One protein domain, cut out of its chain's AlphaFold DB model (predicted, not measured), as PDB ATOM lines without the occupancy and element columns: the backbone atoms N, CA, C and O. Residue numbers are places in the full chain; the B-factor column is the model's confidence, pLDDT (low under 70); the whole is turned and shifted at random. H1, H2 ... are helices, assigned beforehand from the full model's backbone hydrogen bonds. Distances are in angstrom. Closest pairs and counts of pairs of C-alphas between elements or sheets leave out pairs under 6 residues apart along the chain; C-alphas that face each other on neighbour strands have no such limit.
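AT A GLANCE: This is residues 315 to 407 of the 858 residues of the protein "U3 ribonucleoprotein (Utp) family protein" of Zea mays (UniProt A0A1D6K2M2). An open, angular chain of helices: H1 and H2 meet near their ends as an L, and at the far end of H2 the short H3 and the long H4 make a second corner. The 93 printed residues hold four named helices, H1 to H4 in order, and no named strand: all helix. The whole is extended, with a radius of gyration of the C-alphas of 19.6 A, and flat, spanning 52 by 40 by 19 A.

HOW THE PARTS SIT: H1, residues 321 to 341, and H2, residues 343 to 363, only just touch, only at the corner, with 3 pairs of C-alphas within 8 A; the closest are Phe 339 and Val 346, 5.6 A. They stand at a steep tilt of 65 degrees, opposite ways. H3, residues 371 to 379, is apart from H2. H3 is close but not clearly touching H4, residues 386 to 407; their closest C-alphas, Ala 373 and Ile 392, are 7.3 A apart. In the four helices every O i to N i+4 pair is within hydrogen-bond range.

IN THESE COORDINATES: H1, 30.0 A long, begins at C-alpha 321 (31.006, -71.707, 38.805). H2 measures 29.9 A, H3 12.3 A. H4, 31.1 A, ends at C-alpha 407 (42.106, -31.335, 28.554).

THE WHOLE: The printed part has no cut and no long link. Mean pLDDT is 78.1; residues 338 to 341 are among those under 70.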
ATOM      1  N   MET A 315      19.040 -77.266  40.348       74.87
ATOM      2  CA  MET A 315      19.737 -76.436  39.364       74.87
ATOM      3  C   MET A 315      20.237 -75.136  39.981       74.87
ATOM      4  O   MET A 315      21.352 -74.750  39.677       74.87
ATOM      5  N   LYS A 316      19.478 -74.494  40.885       71.97
ATOM      6  CA  LYS A 316      19.925 -73.311  41.644       71.97
ATOM      7  C   LYS A 316      21.132 -73.620  42.533       71.97
ATOM      8  O   LYS A 316      22.021 -72.782  42.630       71.97
ATOM      9  N   LYS A 317      21.173 -74.805  43.152       75.92
ATOM     10  CA  LYS A 317      22.311 -75.289  43.954       75.92
ATOM     11  C   LYS A 317      23.482 -75.771  43.084       75.92
ATOM     12  O   LYS A 317      24.625 -75.494  43.408       75.92
ATOM     13  N   ILE A 318      23.197 -76.416  41.950       71.55
ATOM     14  CA  ILE A 318      24.146 -76.779  40.885       71.55
ATOM     15  C   ILE A 318      24.379 -75.576  39.954       71.55
ATOM     16  O   ILE A 318      24.831 -75.757  38.828       71.55
ATOM     17  N   LYS A 319      24.105 -74.327  40.374       63.61
ATOM     18  CA  LYS A 319      24.610 -73.149  39.656       63.61
ATOM     19  C   LYS A 319      26.117 -73.174  39.839       63.61
ATOM     20  O   LYS A 319      26.681 -72.561  40.735       63.61
ATOM     21  N   SER A 320      26.756 -73.993  39.024       69.99
ATOM     22  CA  SER A 320      28.177 -74.212  38.986       69.99
ATOM     23  C   SER A 320      28.862 -72.866  38.819       69.99
ATOM     24  O   SER A 320      28.299 -71.878  38.326       69.99
ATOM     25  N   ARG A 321      30.150 -72.842  39.142       70.69
ATOM     26  CA  ARG A 321      31.006 -71.707  38.805       70.69
ATOM     27  C   ARG A 321      30.898 -71.343  37.311       70.69
ATOM     28  O   ARG A 321      31.045 -70.174  36.969       70.69
ATOM     29  N   THR A 322      30.568 -72.301  36.432       76.15
ATOM     30  CA  THR A 322      30.278 -72.056  35.010       76.15
ATOM     31  C   THR A 322      28.938 -71.354  34.764       76.15
ATOM     32  O   THR A 322      28.938 -70.425  33.963       76.15
ATOM     33  N   TYR A 323      27.847 -71.663  35.485       78.57
ATOM     34  CA  TYR A 323      26.594 -70.886  35.402       78.57
ATOM     35  C   TYR A 323      26.826 -69.420  35.768       78.57
ATOM     36  O   TYR A 323      26.382 -68.531  35.054       78.57
ATOM     37  N   HIS A 324      27.573 -69.145  36.841       75.19
ATOM     38  CA  HIS A 324      27.889 -67.766  37.220       75.19
ATOM     39  C   HIS A 324      28.780 -67.057  36.192       75.19
ATOM     40  O   HIS A 324      28.616 -65.858  35.974       75.19
ATOM     41  N   ARG A 325      29.703 -67.777  35.539       81.90
ATOM     42  CA  ARG A 325      30.509 -67.235  34.432       81.90
ATOM     43  C   ARG A 325      29.648 -66.932  33.204       81.90
ATOM     44  O   ARG A 325      29.787 -65.849  32.653       81.90
ATOM     45  N   MET A 326      28.757 -67.844  32.813       82.55
ATOM     46  CA  MET A 326      27.828 -67.645  31.697       82.55
ATOM     47  C   MET A 326      26.847 -66.517  31.995       82.55
ATOM     48  O   MET A 326      26.784 -65.581  31.225       82.55
ATOM     49  N   LEU A 327      26.224 -66.484  33.175       83.78
ATOM     50  CA  LEU A 327      25.322 -65.402  33.575       83.78
ATOM     51  C   LEU A 327      26.024 -64.036  33.619       83.78
ATOM     52  O   LEU A 327      25.412 -63.029  33.279       83.78
ATOM     53  N   LYS A 328      27.305 -63.971  34.014       83.14
ATOM     54  CA  LYS A 328      28.100 -62.737  33.891       83.14
ATOM     55  C   LYS A 328      28.338 -62.362  32.423       83.14
ATOM     56  O   LYS A 328      28.192 -61.194  32.092       83.14
ATOM     57  N   LYS A 329      28.669 -63.325  31.556       86.76
ATOM     58  CA  LYS A 329      28.838 -63.098  30.109       86.76
ATOM     59  C   LYS A 329      27.534 -62.670  29.437       86.76
ATOM     60  O   LYS A 329      27.558 -61.727  28.666       86.76
ATOM     61  N   ASP A 330      26.416 -63.303  29.769       84.59
ATOM     62  CA  ASP A 330      25.095 -62.999  29.221       84.59
ATOM     63  C   ASP A 330      24.616 -61.627  29.695       84.59
ATOM     64  O   ASP A 330      24.085 -60.872  28.898       84.59
ATOM     65  N   LYS A 331      24.883 -61.242  30.952       83.10
ATOM     66  CA  LYS A 331      24.637 -59.869  31.428       83.10
ATOM     67  C   LYS A 331      25.500 -58.831  30.718       83.10
ATOM     68  O   LYS A 331      25.011 -57.745  30.448       83.10
ATOM     69  N   LEU A 332      26.767 -59.146  30.440       76.57
ATOM     70  CA  LEU A 332      27.645 -58.261  29.669       76.57
ATOM     71  C   LEU A 332      27.191 -58.153  28.208       76.57
ATOM     72  O   LEU A 332      27.223 -57.058  27.666       76.57
ATOM     73  N   LYS A 333      26.732 -59.256  27.603       81.91
ATOM     74  CA  LYS A 333      26.160 -59.283  26.250       81.91
ATOM     75  C   LYS A 333      24.818 -58.562  26.156       81.91
ATOM     76  O   LYS A 333      24.584 -57.868  25.182       81.91
ATOM     77  N   ALA A 334      23.950 -58.728  27.150       78.71
ATOM     78  CA  ALA A 334      22.693 -57.995  27.238       78.71
ATOM     79  C   ALA A 334      22.981 -56.501  27.389       78.71
ATOM     80  O   ALA A 334      22.508 -55.726  26.581       78.71
ATOM     81  N   ALA A 335      23.882 -56.115  28.301       72.65
ATOM     82  CA  ALA A 335      24.307 -54.723  28.417       72.65
ATOM     83  C   ALA A 335      24.928 -54.183  27.115       72.65
ATOM     84  O   ALA A 335      24.696 -53.026  26.795       72.65
ATOM     85  N   SER A 336      25.685 -54.992  26.356       71.65
ATOM     86  CA  SER A 336      26.219 -54.569  25.056       71.65
ATOM     87  C   SER A 336      25.164 -54.464  23.958       71.65
ATOM     88  O   SER A 336      25.244 -53.549  23.152       71.65
ATOM     89  N   ALA A 337      24.183 -55.365  23.930       70.03
ATOM     90  CA  ALA A 337      23.066 -55.304  22.989       70.03
ATOM     91  C   ALA A 337      22.124 -54.133  23.313       70.03
ATOM     92  O   ALA A 337      21.703 -53.423  22.408       70.03
ATOM     93  N   ASP A 338      21.876 -53.870  24.600       64.58
ATOM     94  CA  ASP A 338      21.130 -52.700  25.071       64.58
ATOM     95  C   ASP A 338      21.852 -51.388  24.677       64.58
ATOM     96  O   ASP A 338      21.192 -50.374  24.479       64.58
ATOM     97  N   PHE A 339      23.189 -51.390  24.501       59.27
ATOM     98  CA  PHE A 339      23.931 -50.238  23.952       59.27
ATOM     99  C   PHE A 339      23.719 -50.018  22.447       59.27
ATOM    100  O   PHE A 339      23.813 -48.876  22.009       59.27
ATOM    101  N   GLU A 340      23.484 -51.073  21.659       63.99
ATOM    102  CA  GLU A 340      23.218 -50.962  20.212       63.99
ATOM    103  C   GLU A 340      21.747 -50.650  19.911       63.99
ATOM    104  O   GLU A 340      21.457 -49.992  18.916       63.99
ATOM    105  N   ALA A 341      20.823 -51.120  20.753       64.18
ATOM    106  CA  ALA A 341      19.393 -51.050  20.474       64.18
ATOM    107  C   ALA A 341      18.754 -49.700  20.840       64.18
ATOM    108  O   ALA A 341      17.957 -49.190  20.054       64.18
ATOM    109  N   ASP A 342      19.098 -49.118  21.999       70.91
ATOM    110  CA  ASP A 342      18.361 -47.976  22.554       70.91
ATOM    111  C   ASP A 342      19.262 -46.758  22.844       70.91
ATOM    112  O   ASP A 342      20.128 -46.816  23.725       70.91
ATOM    113  N   PRO A 343      19.029 -45.594  22.200       72.62
ATOM    114  CA  PRO A 343      19.801 -44.379  22.473       72.62
ATOM    115  C   PRO A 343      19.627 -43.886  23.920       72.62
ATOM    116  O   PRO A 343      20.549 -43.303  24.489       72.62
ATOM    117  N   GLU A 344      18.492 -44.161  24.571       70.86
ATOM    118  CA  GLU A 344      18.291 -43.815  25.985       70.86
ATOM    119  C   GLU A 344      19.187 -44.645  26.914       70.86
ATOM    120  O   GLU A 344      19.793 -44.092  27.838       70.86
ATOM    121  N   ALA A 345      19.374 -45.939  26.631       70.40
ATOM    122  CA  ALA A 345      20.283 -46.796  27.391       70.40
ATOM    123  C   ALA A 345      21.741 -46.316  27.278       70.40
ATOM    124  O   ALA A 345      22.496 -46.391  28.257       70.40
ATOM    125  N   VAL A 346      22.118 -45.740  26.129       69.96
ATOM    126  CA  VAL A 346      23.410 -45.059  25.944       69.96
ATOM    127  C   VAL A 346      23.525 -43.850  26.875       69.96
ATOM    128  O   VAL A 346      24.541 -43.714  27.562       69.96
ATOM    129  N   THR A 347      22.487 -43.010  26.978       77.69
ATOM    130  CA  THR A 347      22.502 -41.848  27.891       77.69
ATOM    131  C   THR A 347      22.552 -42.250  29.364       77.69
ATOM    132  O   THR A 347      23.329 -41.683  30.133       77.69
ATOM    133  N   ASP A 348      21.807 -43.273  29.777       74.99
ATOM    134  CA  ASP A 348      21.816 -43.748  31.160       74.99
ATOM    135  C   ASP A 348      23.127 -44.440  31.523       74.99
ATOM    136  O   ASP A 348      23.609 -44.345  32.657       74.99
ATOM    137  N   HIS A 349      23.751 -45.122  30.567       73.75
ATOM    138  CA  HIS A 349      25.090 -45.647  30.760       73.75
ATOM    139  C   HIS A 349      26.135 -44.536  30.818       73.75
ATOM    140  O   HIS A 349      27.014 -44.597  31.681       73.75
ATOM    141  N   ALA A 350      26.009 -43.495  29.989       77.75
ATOM    142  CA  ALA A 350      26.830 -42.296  30.092       77.75
ATOM    143  C   ALA A 350      26.674 -41.663  31.483       77.75
ATOM    144  O   ALA A 350      27.688 -41.478  32.152       77.75
ATOM    145  N   ARG A 351      25.446 -41.496  31.997       80.48
ATOM    146  CA  ARG A 351      25.177 -41.033  33.373       80.48
ATOM    147  C   ARG A 351      25.791 -41.940  34.438       80.48
ATOM    148  O   ARG A 351      26.389 -41.451  35.389       80.48
ATOM    149  N   LYS A 352      25.705 -43.268  34.297       81.51
ATOM    150  CA  LYS A 352      26.347 -44.221  35.232       81.51
ATOM    151  C   LYS A 352      27.871 -44.121  35.188       81.51
ATOM    152  O   LYS A 352      28.525 -44.232  36.224       81.51
ATOM    153  N   GLN A 353      28.450 -43.925  34.007       78.61
ATOM    154  CA  GLN A 353      29.880 -43.668  33.868       78.61
ATOM    155  C   GLN A 353      30.257 -42.298  34.442       78.61
ATOM    156  O   GLN A 353      31.295 -42.192  35.084       78.61
ATOM    157  N   GLU A 354      29.427 -41.269  34.277       77.86
ATOM    158  CA  GLU A 354      29.602 -39.949  34.893       77.86
ATOM    159  C   GLU A 354      29.521 -40.010  36.404       77.86
ATOM    160  O   GLU A 354      30.345 -39.387  37.059       77.86
ATOM    161  N   PHE A 355      28.601 -40.799  36.953       83.25
ATOM    162  CA  PHE A 355      28.493 -41.024  38.385       83.25
ATOM    163  C   PHE A 355      29.755 -41.690  38.929       83.25
ATOM    164  O   PHE A 355      30.326 -41.202  39.894       83.25
ATOM    165  N   LYS A 356      30.284 -42.722  38.257       79.40
ATOM    166  CA  LYS A 356      31.586 -43.315  38.622       79.40
ATOM    167  C   LYS A 356      32.737 -42.311  38.498       79.40
ATOM    168  O   LYS A 356      33.582 -42.240  39.384       79.40
ATOM    169  N   ARG A 357      32.743 -41.480  37.446       75.96
ATOM    170  CA  ARG A 357      33.701 -40.369  37.292       75.96
ATOM    171  C   ARG A 357      33.547 -39.332  38.414       75.96
ATOM    172  O   ARG A 357      34.537 -38.773  38.869       75.96
ATOM    173  N   ALA A 358      32.325 -39.049  38.860       76.63
ATOM    174  CA  ALA A 358      32.026 -38.132  39.955       76.63
ATOM    175  C   ALA A 358      32.447 -38.726  41.302       76.63
ATOM    176  O   ALA A 358      33.073 -38.029  42.093       76.63
ATOM    177  N   GLU A 359      32.217 -40.018  41.530       74.92
ATOM    178  CA  GLU A 359      32.754 -40.743  42.679       74.92
ATOM    179  C   GLU A 359      34.282 -40.687  42.694       74.92
ATOM    180  O   GLU A 359      34.860 -40.422  43.740       74.92
ATOM    181  N   GLU A 360      34.964 -40.882  41.564       68.66
ATOM    182  CA  GLU A 360      36.426 -40.736  41.474       68.66
ATOM    183  C   GLU A 360      36.894 -39.301  41.769       68.66
ATOM    184  O   GLU A 360      37.907 -39.120  42.453       68.66
ATOM    185  N   ARG A 361      36.141 -38.285  41.321       71.35
ATOM    186  CA  ARG A 361      36.387 -36.868  41.655       71.35
ATOM    187  C   ARG A 361      36.187 -36.577  43.141       71.35
ATOM    188  O   ARG A 361      37.015 -35.883  43.717       71.35
ATOM    189  N   MET A 362      35.138 -37.121  43.754       74.81
ATOM    190  CA  MET A 362      34.840 -36.950  45.180       74.81
ATOM    191  C   MET A 362      35.857 -37.681  46.053       74.81
ATOM    192  O   MET A 362      36.408 -37.125  46.997       74.81
ATOM    193  N   THR A 363      36.140 -38.937  45.719       74.51
ATOM    194  CA  THR A 363      36.984 -39.814  46.540       74.51
ATOM    195  C   THR A 363      38.478 -39.615  46.301       74.51
ATOM    196  O   THR A 363      39.287 -40.199  47.019       74.51
ATOM    197  N   LEU A 364      38.867 -38.802  45.308       73.80
ATOM    198  CA  LEU A 364      40.261 -38.543  44.937       73.80
ATOM    199  C   LEU A 364      41.094 -39.835  44.810       73.80
ATOM    200  O   LEU A 364      42.289 -39.830  45.095       73.80
ATOM    201  N   LYS A 365      40.475 -40.942  44.368       74.35
ATOM    202  CA  LYS A 365      41.059 -42.301  44.375       74.35
ATOM    203  C   LYS A 365      42.418 -42.390  43.681       74.35
ATOM    204  O   LYS A 365      43.287 -43.123  44.142       74.35
ATOM    205  N   HIS A 366      42.624 -41.634  42.602       78.55
ATOM    206  CA  HIS A 366      43.878 -41.615  41.833       78.55
ATOM    207  C   HIS A 366      44.817 -40.459  42.209       78.55
ATOM    208  O   HIS A 366      45.857 -40.260  41.582       78.55
ATOM    209  N   LYS A 367      44.488 -39.701  43.259       75.48
ATOM    210  CA  LYS A 367      45.447 -38.828  43.935       75.48
ATOM    211  C   LYS A 367      46.066 -39.616  45.088       75.48
ATOM    212  O   LYS A 367      45.429 -40.477  45.689       75.48
ATOM    213  N   ASN A 368      47.315 -39.309  45.421       77.83
ATOM    214  CA  ASN A 368      48.086 -39.950  46.494       77.83
ATOM    215  C   ASN A 368      47.564 -39.561  47.911       77.83
ATOM    216  O   ASN A 368      48.325 -39.309  48.840       77.83
ATOM    217  N   THR A 369      46.243 -39.418  48.071       80.42
ATOM    218  CA  THR A 369      45.550 -38.962  49.284       80.42
ATOM    219  C   THR A 369      44.981 -40.109  50.115       80.42
ATOM    220  O   THR A 369      44.563 -39.874  51.253       80.42
ATOM    221  N   SER A 370      44.960 -41.335  49.580       81.26
ATOM    222  CA  SER A 370      44.521 -42.517  50.322       81.26
ATOM    223  C   SER A 370      45.433 -42.768  51.526       81.26
ATOM    224  O   SER A 370      46.623 -42.451  51.502       81.26
ATOM    225  N   GLN A 371      44.884 -43.344  52.600       85.58
ATOM    226  CA  GLN A 371      45.657 -43.613  53.820       85.58
ATOM    227  C   GLN A 371      46.854 -44.539  53.552       85.58
ATOM    228  O   GLN A 371      47.934 -44.341  54.106       85.58
ATOM    229  N   TRP A 372      46.689 -45.507  52.645       84.50
ATOM    230  CA  TRP A 372      47.763 -46.394  52.200       84.50
ATOM    231  C   TRP A 372      48.888 -45.626  51.495       84.50
ATOM    232  O   TRP A 372      50.049 -45.736  51.890       84.50
ATOM    233  N   ALA A 373      48.545 -44.791  50.513       84.17
ATOM    234  CA  ALA A 373      49.533 -44.075  49.714       84.17
ATOM    235  C   ALA A 373      50.248 -42.983  50.547       84.17
ATOM    236  O   ALA A 373      51.478 -42.888  50.524       84.17
ATOM    237  N   LYS A 374      49.516 -42.291  51.435       84.77
ATOM    238  CA  LYS A 374      50.080 -41.389  52.459       84.77
ATOM    239  C   LYS A 374      51.076 -42.094  53.379       84.77
ATOM    240  O   LYS A 374      52.116 -41.522  53.698       84.77
ATOM    241  N   ARG A 375      50.773 -43.317  53.831       86.47
ATOM    242  CA  ARG A 375      51.658 -44.074  54.732       86.47
ATOM    243  C   ARG A 375      52.942 -44.516  54.029       86.47
ATOM    244  O   ARG A 375      54.007 -44.437  54.638       86.47
ATOM    245  N   ILE A 376      52.854 -44.898  52.754       87.27
ATOM    246  CA  ILE A 376      54.031 -45.230  51.936       87.27
ATOM    247  C   ILE A 376      54.894 -43.995  51.687       87.27
ATOM    248  O   ILE A 376      56.102 -44.047  51.914       87.27
ATOM    249  N   LEU A 377      54.292 -42.865  51.300       83.12
ATOM    250  CA  LEU A 377      55.033 -41.617  51.117       83.12
ATOM    251  C   LEU A 377      55.718 -41.155  52.410       83.12
ATOM    252  O   LEU A 377      56.884 -40.771  52.368       83.12
ATOM    253  N   LYS A 378      55.035 -41.244  53.562       84.41
ATOM    254  CA  LYS A 378      55.607 -40.899  54.877       84.41
ATOM    255  C   LYS A 378      56.801 -41.774  55.260       84.41
ATOM    256  O   LYS A 378      57.732 -41.276  55.881       84.41
ATOM    257  N   ARG A 379      56.777 -43.064  54.914       83.30
ATOM    258  CA  ARG A 379      57.885 -43.996  55.189       83.30
ATOM    259  C   ARG A 379      59.079 -43.800  54.244       83.30
ATOM    260  O   ARG A 379      60.157 -44.308  54.530       83.30
ATOM    261  N   GLY A 380      58.891 -43.033  53.168       79.69
ATOM    262  CA  GLY A 380      59.890 -42.761  52.143       79.69
ATOM    263  C   GLY A 380      59.778 -43.744  50.979       79.69
ATOM    264  O   GLY A 380      59.836 -44.961  51.160       79.69
ATOM    265  N   LEU A 381      59.661 -43.208  49.761       70.12
ATOM    266  CA  LEU A 381      59.480 -44.003  48.541       70.12
ATOM    267  C   LEU A 381      60.667 -44.950  48.268       70.12
ATOM    268  O   LEU A 381      60.488 -46.000  47.662       70.12
ATOM    269  N   SER A 382      61.869 -44.614  48.753       71.04
ATOM    270  CA  SER A 382      63.094 -45.405  48.576       71.04
ATOM    271  C   SER A 382      63.210 -46.631  49.492       71.04
ATOM    272  O   SER A 382      64.015 -47.513  49.204       71.04
ATOM    273  N   VAL A 383      62.431 -46.711  50.574       75.23
ATOM    274  CA  VAL A 383      62.527 -47.794  51.576       75.23
ATOM    275  C   VAL A 383      61.607 -48.972  51.232       75.23
ATOM    276  O   VAL A 383      61.697 -50.033  51.839       75.23
ATOM    277  N   GLN A 384      60.682 -48.797  50.288       73.17
ATOM    278  CA  GLN A 384      59.647 -49.782  49.968       73.17
ATOM    279  C   GLN A 384      59.945 -50.563  48.680       73.17
ATOM    280  O   GLN A 384      60.697 -50.090  47.817       73.17
ATOM    281  N   ASP A 385      59.318 -51.741  48.579       82.36
ATOM    282  CA  ASP A 385      59.461 -52.713  47.491       82.36
ATOM    283  C   ASP A 385      59.130 -52.115  46.121       82.36
ATOM    284  O   ASP A 385      58.234 -51.273  45.994       82.36
ATOM    285  N   GLU A 386      59.783 -52.620  45.074       83.79
ATOM    286  CA  GLU A 386      59.579 -52.189  43.684       83.79
ATOM    287  C   GLU A 386      58.097 -52.240  43.266       83.79
ATOM    288  O   GLU A 386      57.583 -51.313  42.640       83.79
ATOM    289  N   GLY A 387      57.355 -53.259  43.716       85.43
ATOM    290  CA  GLY A 387      55.919 -53.383  43.447       85.43
ATOM    291  C   GLY A 387      55.077 -52.242  44.035       85.43
ATOM    292  O   GLY A 387      54.105 -51.808  43.417       85.43
ATOM    293  N   THR A 388      55.462 -51.699  45.195       84.51
ATOM    294  CA  THR A 388      54.753 -50.560  45.804       84.51
ATOM    295  C   THR A 388      55.008 -49.261  45.038       84.51
ATOM    296  O   THR A 388      54.085 -48.463  44.856       84.51
ATOM    297  N   ARG A 389      56.229 -49.079  44.513       84.22
ATOM    298  CA  ARG A 389      56.583 -47.939  43.654       84.22
ATOM    299  C   ARG A 389      55.852 -48.016  42.325       84.22
ATOM    300  O   ARG A 389      55.256 -47.023  41.914       84.22
ATOM    301  N   ALA A 390      55.823 -49.197  41.712       88.28
ATOM    302  CA  ALA A 390      55.072 -49.453  40.489       88.28
ATOM    303  C   ALA A 390      53.568 -49.185  40.678       88.28
ATOM    304  O   ALA A 390      52.948 -48.567  39.816       88.28
ATOM    305  N   ALA A 391      52.988 -49.560  41.823       86.80
ATOM    306  CA  ALA A 391      51.584 -49.288  42.131       86.80
ATOM    307  C   ALA A 391      51.281 -47.782  42.271       86.80
ATOM    308  O   ALA A 391      50.287 -47.305  41.722       86.80
ATOM    309  N   ILE A 392      52.148 -47.015  42.945       86.93
ATOM    310  CA  ILE A 392      52.004 -45.550  43.050       86.93
ATOM    311  C   ILE A 392      52.219 -44.880  41.685       86.93
ATOM    312  O   ILE A 392      51.466 -43.977  41.317       86.93
ATOM    313  N   ALA A 393      53.200 -45.336  40.904       88.01
ATOM    314  CA  ALA A 393      53.447 -44.838  39.554       88.01
ATOM    315  C   ALA A 393      52.256 -45.115  38.624       88.01
ATOM    316  O   ALA A 393      51.828 -44.214  37.910       88.01
ATOM    317  N   ALA A 394      51.662 -46.310  38.686       89.17
ATOM    318  CA  ALA A 394      50.461 -46.656  37.932       89.17
ATOM    319  C   ALA A 394      49.256 -45.792  38.345       89.17
ATOM    320  O   ALA A 394      48.513 -45.316  37.484       89.17
ATOM    321  N   GLN A 395      49.089 -45.525  39.645       89.04
ATOM    322  CA  GLN A 395      48.059 -44.612  40.152       89.04
ATOM    323  C   GLN A 395      48.248 -43.186  39.598       89.04
ATOM    324  O   GLN A 395      47.278 -42.564  39.156       89.04
ATOM    325  N   LEU A 396      49.489 -42.681  39.568       85.55
ATOM    326  CA  LEU A 396      49.823 -41.377  38.983       85.55
ATOM    327  C   LEU A 396      49.627 -41.355  37.462       85.55
ATOM    328  O   LEU A 396      49.061 -40.397  36.944       85.55
ATOM    329  N   GLN A 397      50.023 -42.411  36.749       87.73
ATOM    330  CA  GLN A 397      49.802 -42.543  35.308       87.73
ATOM    331  C   GLN A 397      48.312 -42.499  34.973       87.73
ATOM    332  O   GLN A 397      47.913 -41.737  34.094       87.73
ATOM    333  N   GLN A 398      47.477 -43.240  35.708       84.25
ATOM    334  CA  GLN A 398      46.022 -43.191  35.543       84.25
ATOM    335  C   GLN A 398      45.485 -41.773  35.741       84.25
ATOM    336  O   GLN A 398      44.707 -41.301  34.916       84.25
ATOM    337  N   ASN A 399      45.955 -41.059  36.766       83.98
ATOM    338  CA  ASN A 399      45.595 -39.658  36.972       83.98
ATOM    339  C   ASN A 399      46.007 -38.777  35.776       83.98
ATOM    340  O   ASN A 399      45.164 -38.072  35.234       83.98
ATOM    341  N   THR A 400      47.252 -38.879  35.287       84.19
ATOM    342  CA  THR A 400      47.712 -38.105  34.112       84.19
ATOM    343  C   THR A 400      46.940 -38.428  32.832       84.19
ATOM    344  O   THR A 400      46.687 -37.546  32.015       84.19
ATOM    345  N   LEU A 401      46.525 -39.685  32.651       84.13
ATOM    346  CA  LEU A 401      45.716 -40.105  31.510       84.13
ATOM    347  C   LEU A 401      44.316 -39.489  31.579       84.13
ATOM    348  O   LEU A 401      43.808 -38.996  30.570       84.13
ATOM    349  N   LEU A 402      43.716 -39.485  32.772       77.25
ATOM    350  CA  LEU A 402      42.411 -38.881  33.025       77.25
ATOM    351  C   LEU A 402      42.454 -37.353  32.874       77.25
ATOM    352  O   LEU A 402      41.538 -36.790  32.272       77.25
ATOM    353  N   THR A 403      43.512 -36.679  33.339       77.09
ATOM    354  CA  THR A 403      43.670 -35.224  33.163       77.09
ATOM    355  C   THR A 403      43.966 -34.845  31.715       77.09
ATOM    356  O   THR A 403      43.362 -33.906  31.209       77.09
ATOM    357  N   ARG A 404      44.809 -35.603  30.998       80.90
ATOM    358  CA  ARG A 404      45.048 -35.379  29.562       80.90
ATOM    359  C   ARG A 404      43.766 -35.547  28.751       80.90
ATOM    360  O   ARG A 404      43.480 -34.707  27.908       80.90
ATOM    361  N   LYS A 405      42.985 -36.598  29.028       80.95
ATOM    362  CA  LYS A 405      41.700 -36.837  28.354       80.95
ATOM    363  C   LYS A 405      40.679 -35.736  28.654       80.95
ATOM    364  O   LYS A 405      39.891 -35.385  27.785       80.95
ATOM    365  N   MET A 406      40.701 -35.173  29.864       71.27
ATOM    366  CA  MET A 406      39.886 -34.006  30.206       71.27
ATOM    367  C   MET A 406      40.307 -32.770  29.402       71.27
ATOM    368  O   MET A 406      39.438 -32.094  28.861       71.27
ATOM    369  N   ASN A 407      41.610 -32.497  29.292       69.30
ATOM    370  CA  ASN A 407      42.106 -31.335  28.554       69.30
ATOM    371  C   ASN A 407      41.855 -31.474  27.047       69.30
ATOM    372  O   ASN A 407      41.385 -30.523  26.439       69.30
TER     373      ASN A 407